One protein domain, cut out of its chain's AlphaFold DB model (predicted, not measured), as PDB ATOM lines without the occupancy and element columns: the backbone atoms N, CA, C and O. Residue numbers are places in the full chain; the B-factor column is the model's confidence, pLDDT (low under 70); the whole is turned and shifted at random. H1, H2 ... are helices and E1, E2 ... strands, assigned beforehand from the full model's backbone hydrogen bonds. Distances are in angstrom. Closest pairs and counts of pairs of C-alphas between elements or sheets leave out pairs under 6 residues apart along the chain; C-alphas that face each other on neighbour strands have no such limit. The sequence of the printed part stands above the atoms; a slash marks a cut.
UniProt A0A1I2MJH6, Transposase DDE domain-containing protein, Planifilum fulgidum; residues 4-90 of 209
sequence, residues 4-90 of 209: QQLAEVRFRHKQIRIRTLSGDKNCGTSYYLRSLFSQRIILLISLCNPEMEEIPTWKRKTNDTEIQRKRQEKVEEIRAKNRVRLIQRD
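This is residues 4 to 90 of the 209 residues of the protein "Transposase DDE domain-containing protein" of Planifilum fulgidum (UniProt A0A1I2MJH6). One long helix, H3, has a small strand-helix-strand unit, E1, H2 and E2, packed on its second half: H2 crosses it at residues 77 to 81, and E2 comes near its residues 83 to 88. H1 is set off at one end of the long axis, residues 65 to 70 of H3 stick out at the other, and the long link of residues 45 to 64 runs back loosely beside H3 to its first residue. The printed part has 87 residues with three named helices and two named strands, in the order H1, E1, H2, E2, H3; the sheet is the parallel pair E1 and E2. The class is mostly helix, and the whole is loose, with a radius of gyration of the C-alphas of 15.6 A and spans of 49 by 29 by 19 A.

H1 is residues 4 to 12, beginning at C-alpha 4 at (109.145, -81.833, 6.870), and measures 12.2 A from first to last C-alpha. E1 is residues 20 to 22, 6.7 A. H2 is residues 30 to 38, 12.4 A. E2 is residues 42 to 44, 6.6 A. H3, the longest helix, is residues 65 to 89, 36.2 A, from C-alpha 65 at (109.854, -83.391, 38.036) to C-alpha 89 at (100.637, -108.549, 13.635).

E1 and E2 are parallel, at 24 degrees, with N 21 and O 42 within hydrogen-bond range at 2.9 A and N 44 and O 21 at 2.8 A. E1, H2 and E2 make a strand-helix-strand unit, two parallel neighbour strands with a helix between them along the chain, and its crossover is right-handed. The closest C-alphas of H2 and E2, those of Leu 36 and Ile 42, are 7.3 A apart. H2 and H3 touch, H3 with residues 77 to 81 alone; their closest C-alphas, those of Ser 30 and Glu 77, are 5.1 A apart. They run the same way at a steep tilt of 69.9 degrees, only just short of about perpendicular. The closest C-alphas of E2 and H3, those of Leu 43 and Val 84, are 7.0 A apart. H1 is apart from H2, E2 and H3, and E1 is apart from H3. In H1, H2 and H3 every O i to N i+4 pair is within hydrogen-bond range.

The two C-alphas farthest apart, those of Gln 15 and Arg 60, are 49.9 A apart. The printed part has no cut. The link from E2 to H3, 20 residues, is long, and that from H2 to E2 is tight. Residues 11 to 16 and 63 to 70 stand free. The mean pLDDT of the printed part is 85.1; residues 25 to 28 and residue 48 are under 70.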
ATOM      1  N   GLN A   4     109.203 -83.047   7.686       83.38
ATOM      2  CA  GLN A   4     109.145 -81.833   6.870       83.38
ATOM      3  C   GLN A   4     108.693 -82.139   5.441       83.38
ATOM      4  O   GLN A   4     107.770 -81.501   4.948       83.38
ATOM      5  N   GLN A   5     109.254 -83.176   4.812       84.94
ATOM      6  CA  GLN A   5     108.816 -83.618   3.484       84.94
ATOM      7  C   GLN A   5     107.345 -84.052   3.490       84.94
ATOM      8  O   GLN A   5     106.594 -83.732   2.574       84.94
ATOM      9  N   LEU A   6     106.901 -84.754   4.542       83.88
ATOM     10  CA  LEU A   6     105.493 -85.123   4.694       83.88
ATOM     11  C   LEU A   6     104.586 -83.889   4.790       83.88
ATOM     12  O   LEU A   6     103.522 -83.862   4.170       83.88
ATOM     13  N   ALA A   7     105.001 -82.879   5.555       84.81
ATOM     14  CA  ALA A   7     104.274 -81.623   5.674       84.81
ATOM     15  C   ALA A   7     104.220 -80.874   4.333       84.81
ATOM     16  O   ALA A   7     103.150 -80.411   3.946       84.81
ATOM     17  N   GLU A   8     105.326 -80.835   3.588       87.69
ATOM     18  CA  GLU A   8     105.396 -80.197   2.271       87.69
ATOM     19  C   GLU A   8     104.450 -80.864   1.263       87.69
ATOM     20  O   GLU A   8     103.679 -80.182   0.588       87.69
ATOM     21  N   VAL A   9     104.435 -82.200   1.202       86.19
ATOM     22  CA  VAL A   9     103.519 -82.941   0.319       86.19
ATOM     23  C   VAL A   9     102.062 -82.641   0.673       86.19
ATOM     24  O   VAL A   9     101.250 -82.402  -0.222       86.19
ATOM     25  N   ARG A  10     101.719 -82.603   1.968       84.25
ATOM     26  CA  ARG A  10     100.360 -82.252   2.421       84.25
ATOM     27  C   ARG A  10      99.998 -80.804   2.100       84.25
ATOM     28  O   ARG A  10      98.841 -80.530   1.791       84.25
ATOM     29  N   PHE A  11     100.965 -79.894   2.170       87.06
ATOM     30  CA  PHE A  11     100.769 -78.490   1.833       87.06
ATOM     31  C   PHE A  11     100.523 -78.304   0.332       87.06
ATOM     32  O   PHE A  11      99.549 -77.658  -0.056       87.06
ATOM     33  N   ARG A  12     101.357 -78.929  -0.508       88.94
ATOM     34  CA  ARG A  12     101.251 -78.885  -1.973       88.94
ATOM     35  C   ARG A  12      99.972 -79.554  -2.477       88.94
ATOM     36  O   ARG A  12      99.345 -79.071  -3.412       88.94
ATOM     37  N   HIS A  13      99.560 -80.648  -1.836       86.50
ATOM     38  CA  HIS A  13      98.405 -81.444  -2.243       86.50
ATOM     39  C   HIS A  13      97.342 -81.507  -1.143       86.50
ATOM     40  O   HIS A  13      97.075 -82.571  -0.584       86.50
ATOM     41  N   LYS A  14      96.673 -80.377  -0.877       82.88
ATOM     42  CA  LYS A  14      95.615 -80.266   0.154       82.88
ATOM     43  C   LYS A  14      94.487 -81.298   0.009       82.88
ATOM     44  O   LYS A  14      93.878 -81.693   0.998       82.88
ATOM     45  N   GLN A  15      94.229 -81.743  -1.218       87.50
ATOM     46  CA  GLN A  15      93.178 -82.707  -1.554       87.50
ATOM     47  C   GLN A  15      93.549 -84.149  -1.157       87.50
ATOM     48  O   GLN A  15      92.676 -84.989  -0.943       87.50
ATOM     49  N   ILE A  16      94.847 -84.454  -1.043       84.81
ATOM     50  CA  ILE A  16      95.335 -85.809  -0.788       84.81
ATOM     51  C   ILE A  16      95.499 -86.009   0.717       84.81
ATOM     52  O   ILE A  16      96.421 -85.499   1.355       84.81
ATOM     53  N   ARG A  17      94.624 -86.831   1.302       84.25
ATOM     54  CA  ARG A  17      94.749 -87.248   2.701       84.25
ATOM     55  C   ARG A  17      95.569 -88.531   2.812       84.25
ATOM     56  O   ARG A  17      95.048 -89.630   2.630       84.25
ATOM     57  N   ILE A  18      96.836 -88.391   3.188       84.62
ATOM     58  CA  ILE A  18      97.721 -89.527   3.473       84.62
ATOM     59  C   ILE A  18      97.239 -90.214   4.758       84.62
ATOM     60  O   ILE A  18      97.302 -89.634   5.839       84.62
ATOM     61  N   ARG A  19      96.728 -91.445   4.639       85.56
ATOM     62  CA  ARG A  19      96.282 -92.266   5.784       85.56
ATOM     63  C   ARG A  19      97.332 -93.267   6.236       85.56
ATOM     64  O   ARG A  19      97.357 -93.658   7.400       85.56
ATOM     65  N   THR A  20      98.182 -93.687   5.311       83.88
ATOM     66  CA  THR A  20      99.140 -94.758   5.529       83.88
ATOM     67  C   THR A  20     100.474 -94.347   4.946       83.88
ATOM     68  O   THR A  20     100.532 -93.853   3.821       83.88
ATOM     69  N   LEU A  21     101.535 -94.550   5.715       84.75
ATOM     70  CA  LEU A  21     102.897 -94.277   5.296       84.75
ATOM     71  C   LEU A  21     103.694 -95.574   5.364       84.75
ATOM     72  O   LEU A  21     103.700 -96.238   6.395       84.75
ATOM     73  N   SER A  22     104.366 -95.930   4.275       80.38
ATOM     74  CA  SER A  22     105.390 -96.974   4.287       80.38
ATOM     75  C   SER A  22     106.742 -96.314   4.510       80.38
ATOM     76  O   SER A  22     107.040 -95.297   3.884       80.38
ATOM     77  N   GLY A  23     107.553 -96.879   5.396       76.69
ATOM     78  CA  GLY A  23     108.886 -96.363   5.693       76.69
ATOM     79  C   GLY A  23     109.929 -97.467   5.756       76.69
ATOM     80  O   GLY A  23     109.609 -98.658   5.695       76.69
ATOM     81  N   ASP A  24     111.182 -97.051   5.889       70.56
ATOM     82  CA  ASP A  24     112.306 -97.953   6.117       70.56
ATOM     83  C   ASP A  24     112.638 -98.036   7.611       70.56
ATOM     84  O   ASP A  24     112.092 -97.288   8.427       70.56
ATOM     85  N   LYS A  25     113.551 -98.944   7.977       61.88
ATOM     86  CA  LYS A  25     113.929 -99.230   9.375       61.88
ATOM     87  C   LYS A  25     114.304 -97.968  10.170       61.88
ATOM     88  O   LYS A  25     113.959 -97.865  11.345       61.88
ATOM     89  N   ASN A  26     114.908 -96.972   9.518       64.94
ATOM     90  CA  ASN A  26     115.319 -95.710  10.151       64.94
ATOM     91  C   ASN A  26     114.152 -94.789  10.549       64.94
ATOM     92  O   ASN A  26     114.363 -93.807  11.252       64.94
ATOM     93  N   CYS A  27     112.916 -95.087  10.145       65.88
ATOM     94  CA  CYS A  27     111.727 -94.331  10.549       65.88
ATOM     95  C   CYS A  27     111.104 -94.858  11.867       65.88
ATOM     96  O   CYS A  27     109.984 -94.489  12.211       65.88
ATOM     97  N   GLY A  28     111.806 -95.730  12.604       69.88
ATOM     98  CA  GLY A  28     111.344 -96.345  13.857       69.88
ATOM     99  C   GLY A  28     111.526 -95.507  15.132       69.88
ATOM    100  O   GLY A  28     111.217 -95.995  16.220       69.88
ATOM    101  N   THR A  29     112.033 -94.274  15.037       83.50
ATOM    102  CA  THR A  29     112.281 -93.407  16.203       83.50
ATOM    103  C   THR A  29     110.983 -93.042  16.924       83.50
ATOM    104  O   THR A  29     110.012 -92.626  16.292       83.50
ATOM    105  N   SER A  30     110.968 -93.119  18.256       83.00
ATOM    106  CA  SER A  30     109.778 -92.880  19.089       83.00
ATOM    107  C   SER A  30     109.099 -91.531  18.822       83.00
ATOM    108  O   SER A  30     107.880 -91.474  18.662       83.00
ATOM    109  N   TYR A  31     109.884 -90.458  18.699       85.50
ATOM    110  CA  TYR A  31     109.398 -89.118  18.364       85.50
ATOM    111  C   TYR A  31     108.671 -89.080  17.012       85.50
ATOM    112  O   TYR A  31     107.586 -88.506  16.888       85.50
ATOM    113  N   TYR A  32     109.237 -89.748  16.005       86.56
ATOM    114  CA  TYR A  32     108.654 -89.831  14.669       86.56
ATOM    115  C   TYR A  32     107.333 -90.609  14.694       86.56
ATOM    116  O   TYR A  32     106.325 -90.134  14.170       86.56
ATOM    117  N   LEU A  33     107.300 -91.752  15.390       87.38
ATOM    118  CA  LEU A  33     106.084 -92.552  15.575       87.38
ATOM    119  C   LEU A  33     104.970 -91.743  16.249       87.38
ATOM    120  O   LEU A  33     103.841 -91.707  15.760       87.38
ATOM    121  N   ARG A  34     105.294 -91.055  17.350       86.50
ATOM    122  CA  ARG A  34     104.348 -90.203  18.085       86.50
ATOM    123  C   ARG A  34     103.779 -89.098  17.195       86.50
ATOM    124  O   ARG A  34     102.564 -88.910  17.165       86.50
ATOM    125  N   SER A  35     104.640 -88.439  16.421       86.81
ATOM    126  CA  SER A  35     104.259 -87.365  15.496       86.81
ATOM    127  C   SER A  35     103.346 -87.838  14.362       86.81
ATOM    128  O   SER A  35     102.492 -87.088  13.896       86.81
ATOM    129  N   LEU A  36     103.498 -89.081  13.901       87.62
ATOM    130  CA  LEU A  36     102.610 -89.661  12.892       87.62
ATOM    131  C   LEU A  36     101.263 -90.079  13.482       87.62
ATOM    132  O   LEU A  36     100.216 -89.861  12.867       87.62
ATOM    133  N   PHE A  37     101.272 -90.647  14.689       88.00
ATOM    134  CA  PHE A  37     100.045 -91.051  15.364       88.00
ATOM    135  C   PHE A  37      99.156 -89.865  15.732       88.00
ATOM    136  O   PHE A  37      97.937 -89.981  15.588       88.00
ATOM    137  N   SER A  38      99.732 -88.726  16.131       87.19
ATOM    138  CA  SER A  38      98.962 -87.495  16.363       87.19
ATOM    139  C   SER A  38      98.261 -87.015  15.086       87.19
ATOM    140  O   SER A  38      97.121 -86.561  15.129       87.19
ATOM    141  N   GLN A  39      98.883 -87.230  13.926       86.06
ATOM    142  CA  GLN A  39      98.317 -86.925  12.610       86.06
ATOM    143  C   GLN A  39      97.351 -88.003  12.083       86.06
ATOM    144  O   GLN A  39      96.843 -87.876  10.967       86.06
ATOM    145  N   ARG A  40      97.068 -89.051  12.873       85.31
ATOM    146  CA  ARG A  40      96.251 -90.223  12.499       85.31
ATOM    147  C   ARG A  40      96.778 -90.974  11.268       85.31
ATOM    148  O   ARG A  40      95.993 -91.539  10.508       85.31
ATOM    149  N   ILE A  41      98.095 -90.987  11.078       86.00
ATOM    150  CA  ILE A  41      98.752 -91.726   9.998       86.00
ATOM    151  C   ILE A  41      99.191 -93.089  10.531       86.00
ATOM    152  O   ILE A  41      99.872 -93.186  11.552       86.00
ATOM    153  N   ILE A  42      98.794 -94.150   9.834       82.50
ATOM    154  CA  ILE A  42      99.202 -95.522  10.136       82.50
ATOM    155  C   ILE A  42     100.552 -95.777   9.474       82.50
ATOM    156  O   ILE A  42     100.707 -95.588   8.268       82.50
ATOM    157  N   LEU A  43     101.524 -96.228  10.258       80.69
ATOM    158  CA  LEU A  43     102.862 -96.513   9.765       80.69
ATOM    159  C   LEU A  43     103.025 -98.003   9.468       80.69
ATOM    160  O   LEU A  43     102.793 -98.845  10.333       80.69
ATOM    161  N   LEU A  44     103.455 -98.311   8.247       80.44
ATOM    162  CA  LEU A  44     103.804 -99.650   7.799       80.44
ATOM    163  C   LEU A  44     105.327 -99.773   7.746       80.44
ATOM    164  O   LEU A  44     105.961 -99.445   6.742       80.44
ATOM    165  N   ILE A  45     105.918-100.198   8.857       77.81
ATOM    166  CA  ILE A  45     107.355-100.454   8.983       77.81
ATOM    167  C   ILE A  45     107.543-101.785   9.688       77.81
ATOM    168  O   ILE A  45     106.790-102.084  10.610       77.81
ATOM    169  N   SER A  46     108.579-102.531   9.299       73.75
ATOM    170  CA  SER A  46     109.074-103.675  10.061       73.75
ATOM    171  C   SER A  46     110.036-103.189  11.148       73.75
ATOM    172  O   SER A  46     111.076-102.600  10.843       73.75
ATOM    173  N   LEU A  47     109.670-103.394  12.411       75.25
ATOM    174  CA  LEU A  47     110.535-103.143  13.562       75.25
ATOM    175  C   LEU A  47     111.428-104.371  13.750       75.25
ATOM    176  O   LEU A  47     110.954-105.495  13.616       75.25
ATOM    177  N   CYS A  48     112.705-104.166  14.079       69.75
ATOM    178  CA  CYS A  48     113.663-105.267  14.225       69.75
ATOM    179  C   CYS A  48     113.288-106.252  15.347       69.75
ATOM    180  O   CYS A  48     113.652-107.418  15.253       69.75
ATOM    181  N   ASN A  49     112.553-105.799  16.371       78.88
ATOM    182  CA  ASN A  49     112.030-106.651  17.438       78.88
ATOM    183  C   ASN A  49     110.480-106.708  17.392       78.88
ATOM    184  O   ASN A  49     109.836-105.685  17.682       78.88
ATOM    185  N   PRO A  50     109.887-107.871  17.044       74.38
ATOM    186  CA  PRO A  50     108.437-108.068  16.939       74.38
ATOM    187  C   PRO A  50     107.737-108.306  18.289       74.38
ATOM    188  O   PRO A  50     106.500-108.317  18.359       74.38
ATOM    189  N   GLU A  51     108.495-108.520  19.361       85.00
ATOM    190  CA  GLU A  51     107.953-108.787  20.689       85.00
ATOM    191  C   GLU A  51     107.413-107.512  21.322       85.00
ATOM    192  O   GLU A  51     108.003-106.441  21.188       85.00
ATOM    193  N   MET A  52     106.263-107.607  21.992       87.25
ATOM    194  CA  MET A  52     105.736-106.459  22.723       87.25
ATOM    195  C   MET A  52     106.608-106.214  23.949       87.25
ATOM    196  O   MET A  52     106.894-107.135  24.702       87.25
ATOM    197  N   GLU A  53     107.012-104.963  24.139       87.44
ATOM    198  CA  GLU A  53     107.739-104.557  25.337       87.44
ATOM    199  C   GLU A  53     106.723-104.286  26.441       87.44
ATOM    200  O   GLU A  53     105.711-103.617  26.215       87.44
ATOM    201  N   GLU A  54     106.977-104.782  27.642       89.56
ATOM    202  CA  GLU A  54     106.129-104.463  28.784       89.56
ATOM    203  C   GLU A  54     106.268-102.986  29.161       89.56
ATOM    204  O   GLU A  54     107.341-102.384  29.063       89.56
ATOM    205  N   ILE A  55     105.157-102.374  29.576       90.56
ATOM    206  CA  ILE A  55     105.178-100.980  30.013       90.56
ATOM    207  C   ILE A  55     105.896-100.924  31.367       90.56
ATOM    208  O   ILE A  55     105.445-101.569  32.319       90.56
ATOM    209  N   PRO A  56     106.985-100.143  31.489       90.94
ATOM    210  CA  PRO A  56     107.753-100.072  32.715       90.94
ATOM    211  C   PRO A  56     106.876 -99.500  33.818       90.94
ATOM    212  O   PRO A  56     106.251 -98.449  33.663       90.94
ATOM    213  N   THR A  57     106.852-100.203  34.942       90.56
ATOM    214  CA  THR A  57     106.117 -99.795  36.134       90.56
ATOM    215  C   THR A  57     107.117 -99.579  37.258       90.56
ATOM    216  O   THR A  57     107.849-100.488  37.646       90.56
ATOM    217  N   TRP A  58     107.179 -98.358  37.783       88.69
ATOM    218  CA  TRP A  58     108.086 -98.025  38.879       88.69
ATOM    219  C   TRP A  58     107.389 -98.240  40.221       88.69
ATOM    220  O   TRP A  58     106.374 -97.608  40.498       88.69
ATOM    221  N   LYS A  59     107.967 -99.092  41.078       86.81
ATOM    222  CA  LYS A  59     107.416 -99.395  42.413       86.81
ATOM    223  C   LYS A  59     107.387 -98.174  43.344       86.81
ATOM    224  O   LYS A  59     106.495 -98.054  44.173       86.81
ATOM    225  N   ARG A  60     108.372 -97.275  43.225       87.94
ATOM    226  CA  ARG A  60     108.495 -96.073  44.065       87.94
ATOM    227  C   ARG A  60     108.016 -94.830  43.318       87.94
ATOM    228  O   ARG A  60     108.459 -94.557  42.195       87.94
ATOM    229  N   LYS A  61     107.161 -94.046  43.979       83.25
ATOM    230  CA  LYS A  61     106.808 -92.696  43.530       83.25
ATOM    231  C   LYS A  61     108.044 -91.798  43.616       83.25
ATOM    232  O   LYS A  61     108.886 -91.969  44.492       83.25
ATOM    233  N   THR A  62     108.165 -90.874  42.674       89.38
ATOM    234  CA  THR A  62     109.246 -89.884  42.645       89.38
ATOM    235  C   THR A  62     108.617 -88.507  42.563       89.38
ATOM    236  O   THR A  62     107.731 -88.322  41.737       89.38
ATOM    237  N   ASN A  63     109.067 -87.582  43.413       86.00
ATOM    238  CA  ASN A  63     108.573 -86.201  43.461       86.00
ATOM    239  C   ASN A  63     109.402 -85.246  42.587       86.00
ATOM    240  O   ASN A  63     108.962 -84.137  42.311       86.00
ATOM    241  N   ASP A  64     110.580 -85.681  42.135       92.75
ATOM    242  CA  ASP A  64     111.410 -84.934  41.192       92.75
ATOM    243  C   ASP A  64     110.758 -84.898  39.799       92.75
ATOM    244  O   ASP A  64     110.502 -85.942  39.182       92.75
ATOM    245  N   THR A  65     110.508 -83.681  39.316       91.94
ATOM    246  CA  THR A  65     109.854 -83.391  38.036       91.94
ATOM    247  C   THR A  65     110.655 -83.895  36.835       91.94
ATOM    248  O   THR A  65     110.067 -84.437  35.897       91.94
ATOM    249  N   GLU A  66     111.988 -83.827  36.869       92.81
ATOM    250  CA  GLU A  66     112.834 -84.282  35.760       92.81
ATOM    251  C   GLU A  66     112.815 -85.805  35.637       92.81
ATOM    252  O   GLU A  66     112.730 -86.370  34.540       92.81
ATOM    253  N   ILE A  67     112.831 -86.498  36.775       90.44
ATOM    254  CA  ILE A  67     112.706 -87.955  36.794       90.44
ATOM    255  C   ILE A  67     111.307 -88.370  36.327       90.44
ATOM    256  O   ILE A  67     111.186 -89.315  35.542       90.44
ATOM    257  N   GLN A  68     110.252 -87.670  36.753       90.50
ATOM    258  CA  GLN A  68     108.890 -87.918  36.271       90.50
ATOM    259  C   GLN A  68     108.783 -87.742  34.751       90.50
ATOM    260  O   GLN A  68     108.248 -88.626  34.076       90.50
ATOM    261  N   ARG A  69     109.351 -86.662  34.199       91.62
ATOM    262  CA  ARG A  69     109.383 -86.394  32.754       91.62
ATOM    263  C   ARG A  69     110.033 -87.544  31.987       91.62
ATOM    264  O   ARG A  69     109.421 -88.097  31.074       91.62
ATOM    265  N   LYS A  70     111.227 -87.978  32.404       91.94
ATOM    266  CA  LYS A  70     111.950 -89.098  31.769       91.94
ATOM    267  C   LYS A  70     111.167 -90.413  31.828       91.94
ATOM    268  O   LYS A  70     111.158 -91.177  30.863       91.94
ATOM    269  N   ARG A  71     110.485 -90.689  32.946       92.62
ATOM    270  CA  ARG A  71     109.618 -91.873  33.090       92.62
ATOM    271  C   ARG A  71     108.446 -91.829  32.118       92.62
ATOM    272  O   ARG A  71     108.187 -92.817  31.431       92.62
ATOM    273  N   GLN A  72     107.777 -90.684  32.023       90.06
ATOM    274  CA  GLN A  72     106.655 -90.491  31.111       90.06
ATOM    275  C   GLN A  72     107.092 -90.640  29.648       90.06
ATOM    276  O   GLN A  72     106.459 -91.371  28.885       90.06
ATOM    277  N   GLU A  73     108.222 -90.039  29.272       90.62
ATOM    278  CA  GLU A  73     108.810 -90.189  27.937       90.62
ATOM    279  C   GLU A  73     109.086 -91.656  27.594       90.62
ATOM    280  O   GLU A  73     108.782 -92.098  26.482       90.62
ATOM    281  N   LYS A  74     109.591 -92.433  28.560       91.12
ATOM    282  CA  LYS A  74     109.852 -93.862  28.372       91.12
ATOM    283  C   LYS A  74     108.572 -94.668  28.154       91.12
ATOM    284  O   LYS A  74     108.521 -95.514  27.260       91.12
ATOM    285  N   VAL A  75     107.528 -94.397  28.938       92.38
ATOM    286  CA  VAL A  75     106.214 -95.041  28.781       92.38
ATOM    287  C   VAL A  75     105.625 -94.737  27.404       92.38
ATOM    288  O   VAL A  75     105.126 -95.635  26.726       92.38
ATOM    289  N   GLU A  76     105.701 -93.484  26.963       89.88
ATOM    290  CA  GLU A  76     105.171 -93.054  25.669       89.88
ATOM    291  C   GLU A  76     105.952 -93.634  24.488       89.88
ATOM    292  O   GLU A  76     105.345 -94.027  23.489       89.88
ATOM    293  N   GLU A  77     107.277 -93.746  24.608       89.50
ATOM    294  CA  GLU A  77     108.117 -94.460  23.646       89.50
ATOM    295  C   GLU A  77     107.641 -95.907  23.465       89.50
ATOM    296  O   GLU A  77     107.395 -96.344  22.334       89.50
ATOM    297  N   ILE A  78     107.486 -96.641  24.569       90.50
ATOM    298  CA  ILE A  78     107.118 -98.062  24.542       90.50
ATOM    299  C   ILE A  78     105.702 -98.237  23.994       90.50
ATOM    300  O   ILE A  78     105.472 -99.077  23.123       90.50
ATOM    301  N   ARG A  79     104.756 -97.384  24.406       90.81
ATOM    302  CA  ARG A  79     103.390 -97.370  23.856       90.81
ATOM    303  C   ARG A  79     103.381 -97.140  22.346       90.81
ATOM    304  O   ARG A  79     102.668 -97.842  21.629       90.81
ATOM    305  N   ALA A  80     104.177 -96.192  21.848       89.19
ATOM    306  CA  ALA A  80     104.267 -95.920  20.417       89.19
ATOM    307  C   ALA A  80     104.824 -97.127  19.643       89.19
ATOM    308  O   ALA A  80     104.248 -97.521  18.627       89.19
ATOM    309  N   LYS A  81     105.892 -97.760  20.145       87.94
ATOM    310  CA  LYS A  81     106.477 -98.971  19.544       87.94
ATOM    311  C   LYS A  81     105.501-100.148  19.552       87.94
ATOM    312  O   LYS A  81     105.285-100.770  18.514       87.94
ATOM    313  N   ASN A  82     104.843-100.411  20.680       90.62
ATOM    314  CA  ASN A  82     103.857-101.487  20.798       90.62
ATOM    315  C   ASN A  82     102.662-101.291  19.866       90.62
ATOM    316  O   ASN A  82     102.187-102.253  19.267       90.62
ATOM    317  N   ARG A  83     102.220-100.046  19.657       88.44
ATOM    318  CA  ARG A  83     101.176 -99.746  18.672       88.44
ATOM    319  C   ARG A  83     101.583-100.144  17.251       88.44
ATOM    320  O   ARG A  83     100.764-100.701  16.526       88.44
ATOM    321  N   VAL A  84     102.833 -99.898  16.853       87.94
ATOM    322  CA  VAL A  84     103.353-100.351  15.549       87.94
ATOM    323  C   VAL A  84     103.412-101.880  15.481       87.94
ATOM    324  O   VAL A  84     103.001-102.457  14.478       87.94
ATOM    325  N   ARG A  85     103.859-102.550  16.548       88.06
ATOM    326  CA  ARG A  85     103.903-104.024  16.614       88.06
ATOM    327  C   ARG A  85     102.520-104.655  16.470       88.06
ATOM    328  O   ARG A  85     102.376-105.649  15.768       88.06
ATOM    329  N   LEU A  86     101.494-104.056  17.071       89.00
ATOM    330  CA  LEU A  86     100.105-104.487  16.885       89.00
ATOM    331  C   LEU A  86      99.677-104.398  15.415       89.00
ATOM    332  O   LEU A  86      99.089-105.339  14.894       89.00
ATOM    333  N   ILE A  87     100.032-103.308  14.727       87.06
ATOM    334  CA  ILE A  87      99.761-103.145  13.289       87.06
ATOM    335  C   ILE A  87     100.499-104.210  12.466       87.06
ATOM    336  O   ILE A  87      99.923-104.762  11.538       87.06
ATOM    337  N   GLN A  88     101.750-104.535  12.801       85.38
ATOM    338  CA  GLN A  88     102.523-105.574  12.102       85.38
ATOM    339  C   GLN A  88     101.922-106.974  12.237       85.38
ATOM    340  O   GLN A  88     102.044-107.781  11.316       85.38
ATOM    341  N   ARG A  89     101.302-107.265  13.388       85.31
ATOM    342  CA  ARG A  89     100.637-108.549  13.635       85.31
ATOM    343  C   ARG A  89      99.343-108.700  12.837       85.31
ATOM    344  O   ARG A  89      98.911-109.829  12.623       85.31
ATOM    345  N   ASP A  90      98.744-107.602  12.376       84.62
ATOM    346  CA  ASP A  90      97.547-107.643  11.536       84.62
ATOM    347  C   ASP A  90      97.835-108.383  10.213       84.62
ATOM    348  O   ASP A  90      98.839-108.143   9.533       84.62
TER     349      ASP A  90